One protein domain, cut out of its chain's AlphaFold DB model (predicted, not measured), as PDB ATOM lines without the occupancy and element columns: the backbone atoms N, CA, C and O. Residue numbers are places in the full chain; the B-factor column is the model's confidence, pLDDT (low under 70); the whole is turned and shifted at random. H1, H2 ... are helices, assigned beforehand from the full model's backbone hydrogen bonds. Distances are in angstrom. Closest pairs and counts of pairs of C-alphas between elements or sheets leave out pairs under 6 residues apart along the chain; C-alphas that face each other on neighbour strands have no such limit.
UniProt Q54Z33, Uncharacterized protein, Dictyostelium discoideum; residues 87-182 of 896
ATOM      1  N   PHE A  87     167.520 216.667 153.733       32.89
ATOM      2  CA  PHE A  87     168.991 216.747 153.646       32.89
ATOM      3  C   PHE A  87     169.624 217.806 154.559       32.89
ATOM      4  O   PHE A  87     170.597 217.516 155.246       32.89
ATOM      5  N   LYS A  88     169.020 218.998 154.681       44.92
ATOM      6  CA  LYS A  88     169.593 220.064 155.524       44.92
ATOM      7  C   LYS A  88     169.618 219.730 157.024       44.92
ATOM      8  O   LYS A  88     170.314 220.397 157.783       44.92
ATOM      9  N   TYR A  89     168.833 218.743 157.464       49.53
ATOM     10  CA  TYR A  89     168.815 218.296 158.857       49.53
ATOM     11  C   TYR A  89     169.666 217.050 159.081       49.53
ATOM     12  O   TYR A  89     170.296 216.971 160.133       49.53
ATOM     13  N   ASP A  90     169.744 216.128 158.119       54.70
ATOM     14  CA  ASP A  90     170.597 214.935 158.232       54.70
ATOM     15  C   ASP A  90     172.090 215.301 158.345       54.70
ATOM     16  O   ASP A  90     172.838 214.643 159.071       54.70
ATOM     17  N   GLU A  91     172.503 216.428 157.759       64.65
ATOM     18  CA  GLU A  91     173.851 217.000 157.905       64.65
ATOM     19  C   GLU A  91     174.140 217.609 159.292       64.65
ATOM     20  O   GLU A  91     175.269 218.010 159.570       64.65
ATOM     21  N   MET A  92     173.166 217.702 160.211       64.65
ATOM     22  CA  MET A  92     173.439 218.245 161.548       64.65
ATOM     23  C   MET A  92     174.335 217.299 162.358       64.65
ATOM     24  O   MET A  92     173.901 216.232 162.789       64.65
ATOM     25  N   ILE A  93     175.573 217.730 162.607       78.64
ATOM     26  CA  ILE A  93     176.586 216.971 163.364       78.64
ATOM     27  C   ILE A  93     176.549 217.296 164.870       78.64
ATOM     28  O   ILE A  93     176.792 216.445 165.722       78.64
ATOM     29  N   SER A  94     176.202 218.533 165.235       83.47
ATOM     30  CA  SER A  94     176.177 218.968 166.641       83.47
ATOM     31  C   SER A  94     174.961 218.415 167.391       83.47
ATOM     32  O   SER A  94     173.815 218.739 167.054       83.47
ATOM     33  N   VAL A  95     175.215 217.649 168.458       83.09
ATOM     34  CA  VAL A  95     174.176 217.111 169.353       83.09
ATOM     35  C   VAL A  95     173.387 218.241 170.009       83.09
ATOM     36  O   VAL A  95     172.157 218.249 169.935       83.09
ATOM     37  N   GLU A  96     174.065 219.259 170.541       81.01
ATOM     38  CA  GLU A  96     173.430 220.466 171.076       81.01
ATOM     39  C   GLU A  96     172.394 221.058 170.106       81.01
ATOM     40  O   GLU A  96     171.251 221.315 170.506       81.01
ATOM     41  N   LYS A  97     172.764 221.260 168.833       77.75
ATOM     42  CA  LYS A  97     171.860 221.840 167.829       77.75
ATOM     43  C   LYS A  97     170.677 220.912 167.557       77.75
ATOM     44  O   LYS A  97     169.538 221.376 167.621       77.75
ATOM     45  N   MET A  98     170.912 219.614 167.342       80.53
ATOM     46  CA  MET A  98     169.837 218.633 167.127       80.53
ATOM     47  C   MET A  98     168.818 218.654 168.274       80.53
ATOM     48  O   MET A  98     167.605 218.713 168.044       80.53
ATOM     49  N   LEU A  99     169.298 218.701 169.518       76.87
ATOM     50  CA  LEU A  99     168.439 218.773 170.694       76.87
ATOM     51  C   LEU A  99     167.717 220.118 170.799       76.87
ATOM     52  O   LEU A  99     166.534 220.136 171.157       76.87
ATOM     53  N   LYS A 100     168.388 221.246 170.534       70.49
ATOM     54  CA  LYS A 100     167.812 222.602 170.624       70.49
ATOM     55  C   LYS A 100     166.687 222.817 169.611       70.49
ATOM     56  O   LYS A 100     165.659 223.371 169.983       70.49
ATOM     57  N   TYR A 101     166.833 222.305 168.391       67.97
ATOM     58  CA  TYR A 101     165.812 222.394 167.341       67.97
ATOM     59  C   TYR A 101     164.724 221.311 167.433       67.97
ATOM     60  O   TYR A 101     163.887 221.195 166.544       67.97
ATOM     61  N   GLY A 102     164.702 220.523 168.515       63.85
ATOM     62  CA  GLY A 102     163.650 219.538 168.771       63.85
ATOM     63  C   GLY A 102     163.725 218.285 167.896       63.85
ATOM     64  O   GLY A 102     162.773 217.506 167.878       63.85
ATOM     65  N   ASN A 103     164.845 218.047 167.211       76.39
ATOM     66  CA  ASN A 103     165.004 216.926 166.290       76.39
ATOM     67  C   ASN A 103     165.447 215.644 167.021       76.39
ATOM     68  O   ASN A 103     166.497 215.063 166.749       76.39
ATOM     69  N   LYS A 104     164.646 215.225 168.010       81.26
ATOM     70  CA  LYS A 104     164.939 214.063 168.865       81.26
ATOM     71  C   LYS A 104     165.015 212.762 168.068       81.26
ATOM     72  O   LYS A 104     165.875 211.941 168.359       81.26
ATOM     73  N   GLU A 105     164.138 212.584 167.078       81.29
ATOM     74  CA  GLU A 105     164.091 211.355 166.272       81.29
ATOM     75  C   GLU A 105     165.342 211.191 165.403       81.29
ATOM     76  O   GLU A 105     165.898 210.099 165.365       81.29
ATOM     77  N   LEU A 106     165.841 212.273 164.787       80.88
ATOM     78  CA  LEU A 106     167.112 212.234 164.057       80.88
ATOM     79  C   LEU A 106     168.262 211.824 164.980       80.88
ATOM     80  O   LEU A 106     169.071 210.973 164.622       80.88
ATOM     81  N   PHE A 107     168.316 212.394 166.185       86.76
ATOM     82  CA  PHE A 107     169.352 212.027 167.142       86.76
ATOM     83  C   PHE A 107     169.246 210.554 167.572       86.76
ATOM     84  O   PHE A 107     170.257 209.855 167.564       86.76
ATOM     85  N   ARG A 108     168.035 210.042 167.862       86.00
ATOM     86  CA  ARG A 108     167.828 208.604 168.142       86.00
ATOM     87  C   ARG A 108     168.314 207.735 166.988       86.00
ATOM     88  O   ARG A 108     169.013 206.752 167.210       86.00
ATOM     89  N   TYR A 109     167.972 208.126 165.766       84.09
ATOM     90  CA  TYR A 109     168.358 207.418 164.556       84.09
ATOM     91  C   TYR A 109     169.883 207.364 164.378       84.09
ATOM     92  O   TYR A 109     170.433 206.269 164.246       84.09
ATOM     93  N   LYS A 110     170.586 208.500 164.480       85.41
ATOM     94  CA  LYS A 110     172.056 208.543 164.383       85.41
ATOM     95  C   LYS A 110     172.744 207.722 165.473       85.41
ATOM     96  O   LYS A 110     173.706 207.009 165.195       85.41
ATOM     97  N   VAL A 111     172.218 207.768 166.699       87.83
ATOM     98  CA  VAL A 111     172.726 206.950 167.808       87.83
ATOM     99  C   VAL A 111     172.542 205.458 167.528       87.83
ATOM    100  O   VAL A 111     173.495 204.702 167.712       87.83
ATOM    101  N   SER A 112     171.379 205.034 167.022       87.61
ATOM    102  CA  SER A 112     171.113 203.626 166.678       87.61
ATOM    103  C   SER A 112     172.019 203.093 165.559       87.61
ATOM    104  O   SER A 112     172.401 201.927 165.574       87.61
ATOM    105  N   ARG A 113     172.428 203.958 164.619       84.40
ATOM    106  CA  ARG A 113     173.350 203.618 163.521       84.40
ATOM    107  C   ARG A 113     174.830 203.684 163.884       84.40
ATOM    108  O   ARG A 113     175.658 203.353 163.040       84.40
ATOM    109  N   ASN A 114     175.168 204.068 165.117       85.53
ATOM    110  CA  ASN A 114     176.552 204.192 165.570       85.53
ATOM    111  C   ASN A 114     177.399 205.116 164.665       85.53
ATOM    112  O   ASN A 114     178.563 204.833 164.382       85.53
ATOM    113  N   GLU A 115     176.825 206.229 164.200       82.77
ATOM    114  CA  GLU A 115     177.544 207.221 163.392       82.77
ATOM    115  C   GLU A 115     178.514 208.048 164.263       82.77
ATOM    116  O   GLU A 115     178.278 209.215 164.574       82.77
ATOM    117  N   LYS A 116     179.582 207.423 164.773       74.07
ATOM    118  CA  LYS A 116     180.513 208.053 165.730       74.07
ATOM    119  C   LYS A 116     181.214 209.281 165.171       74.07
ATOM    120  O   LYS A 116     181.434 210.233 165.908       74.07
ATOM    121  N   GLU A 117     181.550 209.241 163.888       73.46
ATOM    122  CA  GLU A 117     182.308 210.290 163.201       73.46
ATOM    123  C   GLU A 117     181.430 211.485 162.806       73.46
ATOM    124  O   GLU A 117     181.936 212.589 162.632       73.46
ATOM    125  N   SER A 118     180.107 211.296 162.712       74.53
ATOM    126  CA  SER A 118     179.164 212.340 162.290       74.53
ATOM    127  C   SER A 118     178.542 213.110 163.455       74.53
ATOM    128  O   SER A 118     177.703 213.979 163.221       74.53
ATOM    129  N   MET A 119     178.904 212.802 164.706       82.61
ATOM    130  CA  MET A 119     178.305 213.424 165.887       82.61
ATOM    131  C   MET A 119     179.342 214.042 166.815       82.61
ATOM    132  O   MET A 119     180.244 213.374 167.309       82.61
ATOM    133  N   VAL A 120     179.150 215.327 167.109       82.49
ATOM    134  CA  VAL A 120     179.989 216.093 168.035       82.49
ATOM    135  C   VAL A 120     179.192 216.383 169.302       82.49
ATOM    136  O   VAL A 120     178.181 217.094 169.266       82.49
ATOM    137  N   PHE A 121     179.671 215.820 170.413       85.98
ATOM    138  CA  PHE A 121     179.155 216.045 171.761       85.98
ATOM    139  C   PHE A 121     179.902 217.209 172.419       85.98
ATOM    140  O   PHE A 121     181.131 217.245 172.431       85.98
ATOM    141  N   SER A 122     179.155 218.143 172.993       82.65
ATOM    142  CA  SER A 122     179.658 219.161 173.913       82.65
ATOM    143  C   SER A 122     179.638 218.654 175.358       82.65
ATOM    144  O   SER A 122     178.918 217.710 175.690       82.65
ATOM    145  N   GLU A 123     180.378 219.319 176.248       72.86
ATOM    146  CA  GLU A 123     180.458 218.953 177.673       72.86
ATOM    147  C   GLU A 123     179.085 218.904 178.368       72.86
ATOM    148  O   GLU A 123     178.843 218.067 179.238       72.86
ATOM    149  N   ASN A 124     178.148 219.757 177.944       77.22
ATOM    150  CA  ASN A 124     176.819 219.876 178.548       77.22
ATOM    151  C   ASN A 124     175.747 219.001 177.880       77.22
ATOM    152  O   ASN A 124     174.594 218.990 178.330       77.22
ATOM    153  N   ASP A 125     176.081 218.266 176.815       82.67
ATOM    154  CA  ASP A 125     175.080 217.486 176.084       82.67
ATOM    155  C   ASP A 125     174.537 216.324 176.904       82.67
ATOM    156  O   ASP A 125     173.341 216.055 176.824       82.67
ATOM    157  N   SER A 126     175.347 215.720 177.778       83.15
ATOM    158  CA  SER A 126     174.893 214.688 178.717       83.15
ATOM    159  C   SER A 126     173.655 215.150 179.492       83.15
ATOM    160  O   SER A 126     172.590 214.546 179.372       83.15
ATOM    161  N   TYR A 127     173.735 216.288 180.192       81.49
ATOM    162  CA  TYR A 127     172.601 216.851 180.937       81.49
ATOM    163  C   TYR A 127     171.371 217.078 180.051       81.49
ATOM    164  O   TYR A 127     170.250 216.739 180.431       81.49
ATOM    165  N   ARG A 128     171.563 217.608 178.840       82.26
ATOM    166  CA  ARG A 128     170.459 217.885 177.912       82.26
ATOM    167  C   ARG A 128     169.798 216.610 177.402       82.26
ATOM    168  O   ARG A 128     168.575 216.590 177.261       82.26
ATOM    169  N   ILE A 129     170.575 215.561 177.139       87.73
ATOM    170  CA  ILE A 129     170.071 214.246 176.737       87.73
ATOM    171  C   ILE A 129     169.235 213.663 177.884       87.73
ATOM    172  O   ILE A 129     168.048 213.388 177.699       87.73
ATOM    173  N   PHE A 130     169.792 213.565 179.093       88.37
ATOM    174  CA  PHE A 130     169.088 212.961 180.231       88.37
ATOM    175  C   PHE A 130     167.869 213.770 180.699       88.37
ATOM    176  O   PHE A 130     166.915 213.186 181.213       88.37
ATOM    177  N   GLN A 131     167.829 215.085 180.470       84.91
ATOM    178  CA  GLN A 131     166.625 215.887 180.705       84.91
ATOM    179  C   GLN A 131     165.550 215.701 179.621       84.91
ATOM    180  O   GLN A 131     164.359 215.772 179.932       84.91
ATOM    181  N   LYS A 132     165.931 215.485 178.352       83.96
ATOM    182  CA  LYS A 132     164.993 215.484 177.213       83.96
ATOM    183  C   LYS A 132     164.400 214.122 176.858       83.96
ATOM    184  O   LYS A 132     163.303 214.117 176.288       83.96
ATOM    185  N   PHE A 133     165.093 213.018 177.118       87.81
ATOM    186  CA  PHE A 133     164.660 211.665 176.745       87.81
ATOM    187  C   PHE A 133     164.164 210.913 177.982       87.81
ATOM    188  O   PHE A 133     164.968 210.429 178.769       87.81
ATOM    189  N   LYS A 134     162.844 210.874 178.188       84.35
ATOM    190  CA  LYS A 134     162.182 210.279 179.367       84.35
ATOM    191  C   LYS A 134     160.975 209.389 179.009       84.35
ATOM    192  O   LYS A 134     160.207 209.024 179.891       84.35
ATOM    193  N   ASP A 135     160.772 209.057 177.734       81.60
ATOM    194  CA  ASP A 135     159.678 208.190 177.275       81.60
ATOM    195  C   ASP A 135     160.051 206.710 177.456       81.60
ATOM    196  O   ASP A 135     160.940 206.198 176.779       81.60
ATOM    197  N   GLN A 136     159.359 206.007 178.358       79.66
ATOM    198  CA  GLN A 136     159.659 204.614 178.719       79.66
ATOM    199  C   GLN A 136     159.617 203.644 177.525       79.66
ATOM    200  O   GLN A 136     160.335 202.644 177.548       79.66
ATOM    201  N   PHE A 137     158.811 203.920 176.495       77.56
ATOM    202  CA  PHE A 137     158.636 203.028 175.345       77.56
ATOM    203  C   PHE A 137     159.636 203.314 174.228       77.56
ATOM    204  O   PHE A 137     160.104 202.387 173.572       77.56
ATOM    205  N   LYS A 138     159.966 204.589 174.002       78.07
ATOM    206  CA  LYS A 138     160.860 204.998 172.907       78.07
ATOM    207  C   LYS A 138     162.315 205.129 173.329       78.07
ATOM    208  O   LYS A 138     163.211 204.830 172.545       78.07
ATOM    209  N   ASP A 139     162.558 205.590 174.552       89.15
ATOM    210  CA  ASP A 139     163.892 206.024 174.967       89.15
ATOM    211  C   ASP A 139     164.707 204.906 175.622       89.15
ATOM    212  O   ASP A 139     165.918 205.038 175.762       89.15
ATOM    213  N   TYR A 140     164.079 203.776 175.969       90.50
ATOM    214  CA  TYR A 140     164.790 202.621 176.516       90.50
ATOM    215  C   TYR A 140     165.811 202.057 175.518       90.50
ATOM    216  O   TYR A 140     166.997 201.980 175.840       90.50
ATOM    217  N   GLN A 141     165.381 201.747 174.288       88.72
ATOM    218  CA  GLN A 141     166.291 201.270 173.239       88.72
ATOM    219  C   GLN A 141     167.345 202.328 172.901       88.72
ATOM    220  O   GLN A 141     168.528 202.020 172.801       88.72
ATOM    221  N   PHE A 142     166.932 203.596 172.820       93.18
ATOM    222  CA  PHE A 142     167.848 204.706 172.583       93.18
ATOM    223  C   PHE A 142     168.976 204.769 173.620       93.18
ATOM    224  O   PHE A 142     170.129 204.923 173.236       93.18
ATOM    225  N   PHE A 143     168.685 204.635 174.918       93.53
ATOM    226  CA  PHE A 143     169.729 204.648 175.946       93.53
ATOM    227  C   PHE A 143     170.614 203.399 175.908       93.53
ATOM    228  O   PHE A 143     171.812 203.510 176.168       93.53
ATOM    229  N   GLN A 144     170.072 202.226 175.557       90.65
ATOM    230  CA  GLN A 144     170.896 201.036 175.324       90.65
ATOM    231  C   GLN A 144     171.899 201.282 174.193       90.65
ATOM    232  O   GLN A 144     173.099 201.081 174.384       90.65
ATOM    233  N   ASP A 145     171.424 201.794 173.058       90.31
ATOM    234  CA  ASP A 145     172.260 202.125 171.905       90.31
ATOM    235  C   ASP A 145     173.259 203.233 172.255       90.31
ATOM    236  O   ASP A 145     174.447 203.101 171.976       90.31
ATOM    237  N   LEU A 146     172.826 204.283 172.960       91.60
ATOM    238  CA  LEU A 146     173.679 205.388 173.400       91.60
ATOM    239  C   LEU A 146     174.833 204.889 174.272       91.60
ATOM    240  O   LEU A 146     175.983 205.246 174.030       91.60
ATOM    241  N   PHE A 147     174.562 204.033 175.257       89.17
ATOM    242  CA  PHE A 147     175.605 203.501 176.134       89.17
ATOM    243  C   PHE A 147     176.460 202.417 175.488       89.17
ATOM    244  O   PHE A 147     177.549 202.144 175.989       89.17
ATOM    245  N   ASN A 148     175.987 201.740 174.443       87.65
ATOM    246  CA  ASN A 148     176.779 200.753 173.706       87.65
ATOM    247  C   ASN A 148     177.700 201.435 172.694       87.65
ATOM    248  O   ASN A 148     178.891 201.139 172.633       87.65
ATOM    249  N   ASN A 149     177.155 202.390 171.952       88.67
ATOM    250  CA  ASN A 149     177.834 203.051 170.855       88.67
ATOM    251  C   ASN A 149     178.715 204.198 171.374       88.67
ATOM    252  O   ASN A 149     179.870 204.319 170.976       88.67
ATOM    253  N   TYR A 150     178.241 204.983 172.343       86.45
ATOM    254  CA  TYR A 150     178.881 206.227 172.790       86.45
ATOM    255  C   TYR A 150     179.383 206.172 174.241       86.45
ATOM    256  O   TYR A 150     179.536 207.213 174.872       86.45
ATOM    257  N   SER A 151     179.692 204.983 174.774       82.38
ATOM    258  CA  SER A 151     180.189 204.806 176.155       82.38
ATOM    259  C   SER A 151     181.361 205.725 176.513       82.38
ATOM    260  O   SER A 151     181.365 206.305 177.592       82.38
ATOM    261  N   ASN A 152     182.321 205.904 175.600       81.31
ATOM    262  CA  ASN A 152     183.527 206.714 175.820       81.31
ATOM    263  C   ASN A 152     183.233 208.193 176.133       81.31
ATOM    264  O   ASN A 152     184.066 208.860 176.742       81.31
ATOM    265  N   TYR A 153     182.065 208.704 175.733       78.97
ATOM    266  CA  TYR A 153     181.654 210.085 176.001       78.97
ATOM    267  C   TYR A 153     181.122 210.278 177.425       78.97
ATOM    268  O   TYR A 153     181.071 211.400 177.925       78.97
ATOM    269  N   PHE A 154     180.754 209.190 178.101       78.56
ATOM    270  CA  PHE A 154     180.191 209.223 179.440       78.56
ATOM    271  C   PHE A 154     181.190 208.626 180.429       78.56
ATOM    272  O   PHE A 154     181.362 207.411 180.509       78.56
ATOM    273  N   LYS A 155     181.845 209.473 181.230       72.84
ATOM    274  CA  LYS A 155     182.692 208.979 182.326       72.84
ATOM    275  C   LYS A 155     181.803 208.234 183.336       72.84
ATOM    276  O   LYS A 155     180.864 208.855 183.832       72.84
ATOM    277  N   PRO A 156     182.081 206.961 183.691       65.40
ATOM    278  CA  PRO A 156     181.162 206.133 184.483       65.40
ATOM    279  C   PRO A 156     180.683 206.777 185.791       65.40
ATOM    280  O   PRO A 156     179.492 206.740 186.090       65.40
ATOM    281  N   ASN A 157     181.589 207.425 186.532       65.89
ATOM    282  CA  ASN A 157     181.254 208.062 187.811       65.89
ATOM    283  C   ASN A 157     180.346 209.286 187.617       65.89
ATOM    284  O   ASN A 157     179.320 209.406 188.275       65.89
ATOM    285  N   GLN A 158     180.669 210.146 186.645       75.58
ATOM    286  CA  GLN A 158     179.856 211.326 186.333       75.58
ATOM    287  C   GLN A 158     178.511 210.941 185.707       75.58
ATOM    288  O   GLN A 158     177.526 211.650 185.872       75.58
ATOM    289  N   LEU A 159     178.453 209.821 184.985       81.45
ATOM    290  CA  LEU A 159     177.238 209.357 184.330       81.45
ATOM    291  C   LEU A 159     176.140 209.035 185.345       81.45
ATOM    292  O   LEU A 159     175.005 209.475 185.166       81.45
ATOM    293  N   PHE A 160     176.477 208.298 186.407       82.93
ATOM    294  CA  PHE A 160     175.531 208.007 187.486       82.93
ATOM    295  C   PHE A 160     175.008 209.292 188.127       82.93
ATOM    296  O   PHE A 160     173.794 209.449 188.261       82.93
ATOM    297  N   ASP A 161     175.906 210.229 188.437       83.27
ATOM    298  CA  ASP A 161     175.548 211.517 189.026       83.27
ATOM    299  C   ASP A 161     174.580 212.298 188.143       83.27
ATOM    300  O   ASP A 161     173.521 212.725 188.598       83.27
ATOM    301  N   ILE A 162     174.892 212.427 186.853       85.50
ATOM    302  CA  ILE A 162     174.061 213.177 185.909       85.50
ATOM    303  C   ILE A 162     172.683 212.522 185.763       85.50
ATOM    304  O   ILE A 162     171.671 213.223 185.732       85.50
ATOM    305  N   VAL A 163     172.619 211.190 185.696       88.39
ATOM    306  CA  VAL A 163     171.354 210.452 185.568       88.39
ATOM    307  C   VAL A 163     170.472 210.631 186.803       88.39
ATOM    308  O   VAL A 163     169.260 210.816 186.654       88.39
ATOM    309  N   ILE A 164     171.073 210.632 187.996       87.84
ATOM    310  CA  ILE A 164     170.381 210.876 189.266       87.84
ATOM    311  C   ILE A 164     169.909 212.329 189.352       87.84
ATOM    312  O   ILE A 164     168.727 212.564 189.586       87.84
ATOM    313  N   ILE A 165     170.778 213.305 189.074       85.32
ATOM    314  CA  ILE A 165     170.426 214.736 189.068       85.32
ATOM    315  C   ILE A 165     169.287 215.022 188.080       85.32
ATOM    316  O   ILE A 165     168.401 215.832 188.352       85.32
ATOM    317  N   CYS A 166     169.271 214.344 186.931       87.08
ATOM    318  CA  CYS A 166     168.212 214.499 185.937       87.08
ATOM    319  C   CYS A 166     166.933 213.713 186.263       87.08
ATOM    320  O   CYS A 166     165.953 213.879 185.532       87.08
ATOM    321  N   ASP A 167     166.926 212.864 187.297       89.14
ATOM    322  CA  ASP A 167     165.864 211.900 187.616       89.14
ATOM    323  C   ASP A 167     165.387 211.151 186.361       89.14
ATOM    324  O   ASP A 167     164.235 211.264 185.923       89.14
ATOM    325  N   ASN A 168     166.328 210.498 185.669       91.24
ATOM    326  CA  ASN A 168     166.048 209.730 184.458       91.24
ATOM    327  C   ASN A 168     166.022 208.231 184.766       91.24
ATOM    328  O   ASN A 168     167.018 207.521 184.614       91.24
ATOM    329  N   ILE A 169     164.853 207.748 185.183       92.07
ATOM    330  CA  ILE A 169     164.666 206.358 185.605       92.07
ATOM    331  C   ILE A 169     164.984 205.327 184.509       92.07
ATOM    332  O   ILE A 169     165.425 204.218 184.807       92.07
ATOM    333  N   ILE A 170     164.788 205.675 183.237       91.79
ATOM    334  CA  ILE A 170     165.027 204.771 182.104       91.79
ATOM    335  C   ILE A 170     166.525 204.525 181.954       91.79
ATOM    336  O   ILE A 170     166.969 203.376 181.975       91.79
ATOM    337  N   ALA A 171     167.301 205.608 181.858       90.58
ATOM    338  CA  ALA A 171     168.754 205.540 181.806       90.58
ATOM    339  C   ALA A 171     169.312 204.839 183.054       90.58
ATOM    340  O   ALA A 171     170.163 203.960 182.934       90.58
ATOM    341  N   PHE A 172     168.774 205.155 184.235       91.41
ATOM    342  CA  PHE A 172     169.185 204.550 185.501       91.41
ATOM    343  C   PHE A 172     169.014 203.025 185.516       91.41
ATOM    344  O   PHE A 172     169.956 202.305 185.850       91.41
ATOM    345  N   LYS A 173     167.850 202.514 185.088       89.41
ATOM    346  CA  LYS A 173     167.581 201.068 184.977       89.41
ATOM    347  C   LYS A 173     168.588 200.361 184.071       89.41
ATOM    348  O   LYS A 173     169.086 199.294 184.418       89.41
ATOM    349  N   ILE A 174     168.898 200.961 182.921       87.84
ATOM    350  CA  ILE A 174     169.841 200.381 181.957       87.84
ATOM    351  C   ILE A 174     171.256 200.366 182.535       87.84
ATOM    352  O   ILE A 174     171.940 199.350 182.425       87.84
ATOM    353  N   ILE A 175     171.688 201.456 183.174       86.20
ATOM    354  CA  ILE A 175     173.021 201.556 183.777       86.20
ATOM    355  C   ILE A 175     173.193 200.524 184.892       86.20
ATOM    356  O   ILE A 175     174.190 199.807 184.875       86.20
ATOM    357  N   ILE A 176     172.230 200.395 185.815       83.78
ATOM    358  CA  ILE A 176     172.298 199.391 186.890       83.78
ATOM    359  C   ILE A 176     172.420 197.982 186.311       83.78
ATOM    360  O   ILE A 176     173.296 197.229 186.731       83.78
ATOM    361  N   ASN A 177     171.591 197.646 185.319       82.21
ATOM    362  CA  ASN A 177     171.617 196.326 184.688       82.21
ATOM    363  C   ASN A 177     172.935 196.063 183.944       82.21
ATOM    364  O   ASN A 177     173.424 194.939 183.934       82.21
ATOM    365  N   LYS A 178     173.516 197.088 183.310       77.27
ATOM    366  CA  LYS A 178     174.750 196.958 182.524       77.27
ATOM    367  C   LYS A 178     176.004 196.909 183.397       77.27
ATOM    368  O   LYS A 178     176.943 196.193 183.065       77.27
ATOM    369  N   LEU A 179     176.036 197.679 184.483       71.02
ATOM    370  CA  LEU A 179     177.188 197.776 185.381       71.02
ATOM    371  C   LEU A 179     177.124 196.796 186.558       71.02
ATOM    372  O   LEU A 179     178.085 196.735 187.319       71.02
ATOM    373  N   ASN A 180     176.023 196.048 186.727       68.79
ATOM    374  CA  ASN A 180     175.793 195.163 187.877       68.79
ATOM    375  C   ASN A 180     176.092 195.860 189.219       68.79
ATOM    376  O   ASN A 180     176.666 195.281 190.143       68.79
ATOM    377  N   THR A 181     175.754 197.147 189.317       66.43
ATOM    378  CA  THR A 181     176.116 197.960 190.478       66.43
ATOM    379  C   THR A 181     175.319 197.503 191.695       66.43
ATOM    380  O   THR A 181     174.090 197.440 191.651       66.43
ATOM    381  N   ILE A 182     176.013 197.204 192.797       67.87
ATOM    382  CA  ILE A 182     175.367 196.875 194.071       67.87
ATOM    383  C   ILE A 182     174.620 198.121 194.549       67.87
ATOM    384  O   ILE A 182     175.233 199.163 194.792       67.87
TER     385      ILE A 182
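What this domain is: This is residues 87 to 182 of the 896 residues of an uncharacterized protein of Dictyostelium discoideum (UniProt Q54Z33). Three pairs of helices are stacked one after another, so that H2, H4 and H6 make one row and H3, H5 and H7 make a second row beside it, running the opposite way. The rows join at both ends of the stack through the hairpins H2 with H3 and H6 with H7, while H4 and H5 stay apart in the middle; the short H1 lies beyond one end and the tail, residues 180 to 182, beyond the other. The printed part has 96 residues with seven named helices, H1 to H7 in order, and no named strand; the class is all helix. It is compact, with a radius of gyration of the C-alphas of 12.7 A, yet elongated, spanning 45 by 24 by 22 A.

Where its parts are: H1, residues 87 to 90, begins at C-alpha 87 (168.991, 216.747, 153.646). H2 is residues 95 to 100, and H3 is residues 104 to 112, 12.3 A long. H4, residues 125 to 132, is 10.3 A long. H5, residues 139 to 149, begins at C-alpha 139 (163.892, 206.024, 174.967) and is 14.8 A long. H6, residues 156 to 165, is 14.5 A long. H7, residues 169 to 179, is 15.2 A long and ends at C-alpha 179 (177.188, 197.776, 185.381).

How they stand to each other: H1 touches no helix; it is close to H3 but not clearly touching, with the C-alphas of Asp 90 and Leu 106 closest at 7.3 A. H2 and H3 form a helical hairpin, a shallow tilt of 19 degrees, opposite ways, closest at the C-alphas of Met 98 and Phe 107, 6.6 A. H2 and H4 touch, closest at the C-alphas of Glu 96 and Asp 125, 6.1 A, the same way, at a tilt of 38 degrees, only just steep. H3 and H5 touch at a steep tilt of 42 degrees, the same way, with the C-alphas of Ser 112 and Asp 145 closest at 5.6 A. H4 touches H6, the C-alphas of Phe 130 and Val 163 being closest at 6.3 A, and H5 touches H7, those of Tyr 140 and Ile 170 at 6.0 A. H6 and H7 form a helical hairpin at a shallow tilt of 22 degrees, closest at the C-alphas of Val 163 and Phe 172, 6.3 A. With 2 of 6 touching pairs at a shallow tilt, the packing is only just mostly crossed. Every O i to N i+4 pair is within hydrogen-bond range in H2, H3, H4, H5 and H7, and 5 of 6 are in H6; H1 is too short for such a pair.

The domain as a whole: The C-alphas of Phe 87 and Ile 182 are the two farthest apart, 45.5 A. The printed part has no cut. The link from H3 to H4, residues 113 to 124, is long. Mean pLDDT of the printed part is 80.5; 13 residues are under 70, namely 87 to 92, 101 to 102, 156 to 157 and 180 to 182.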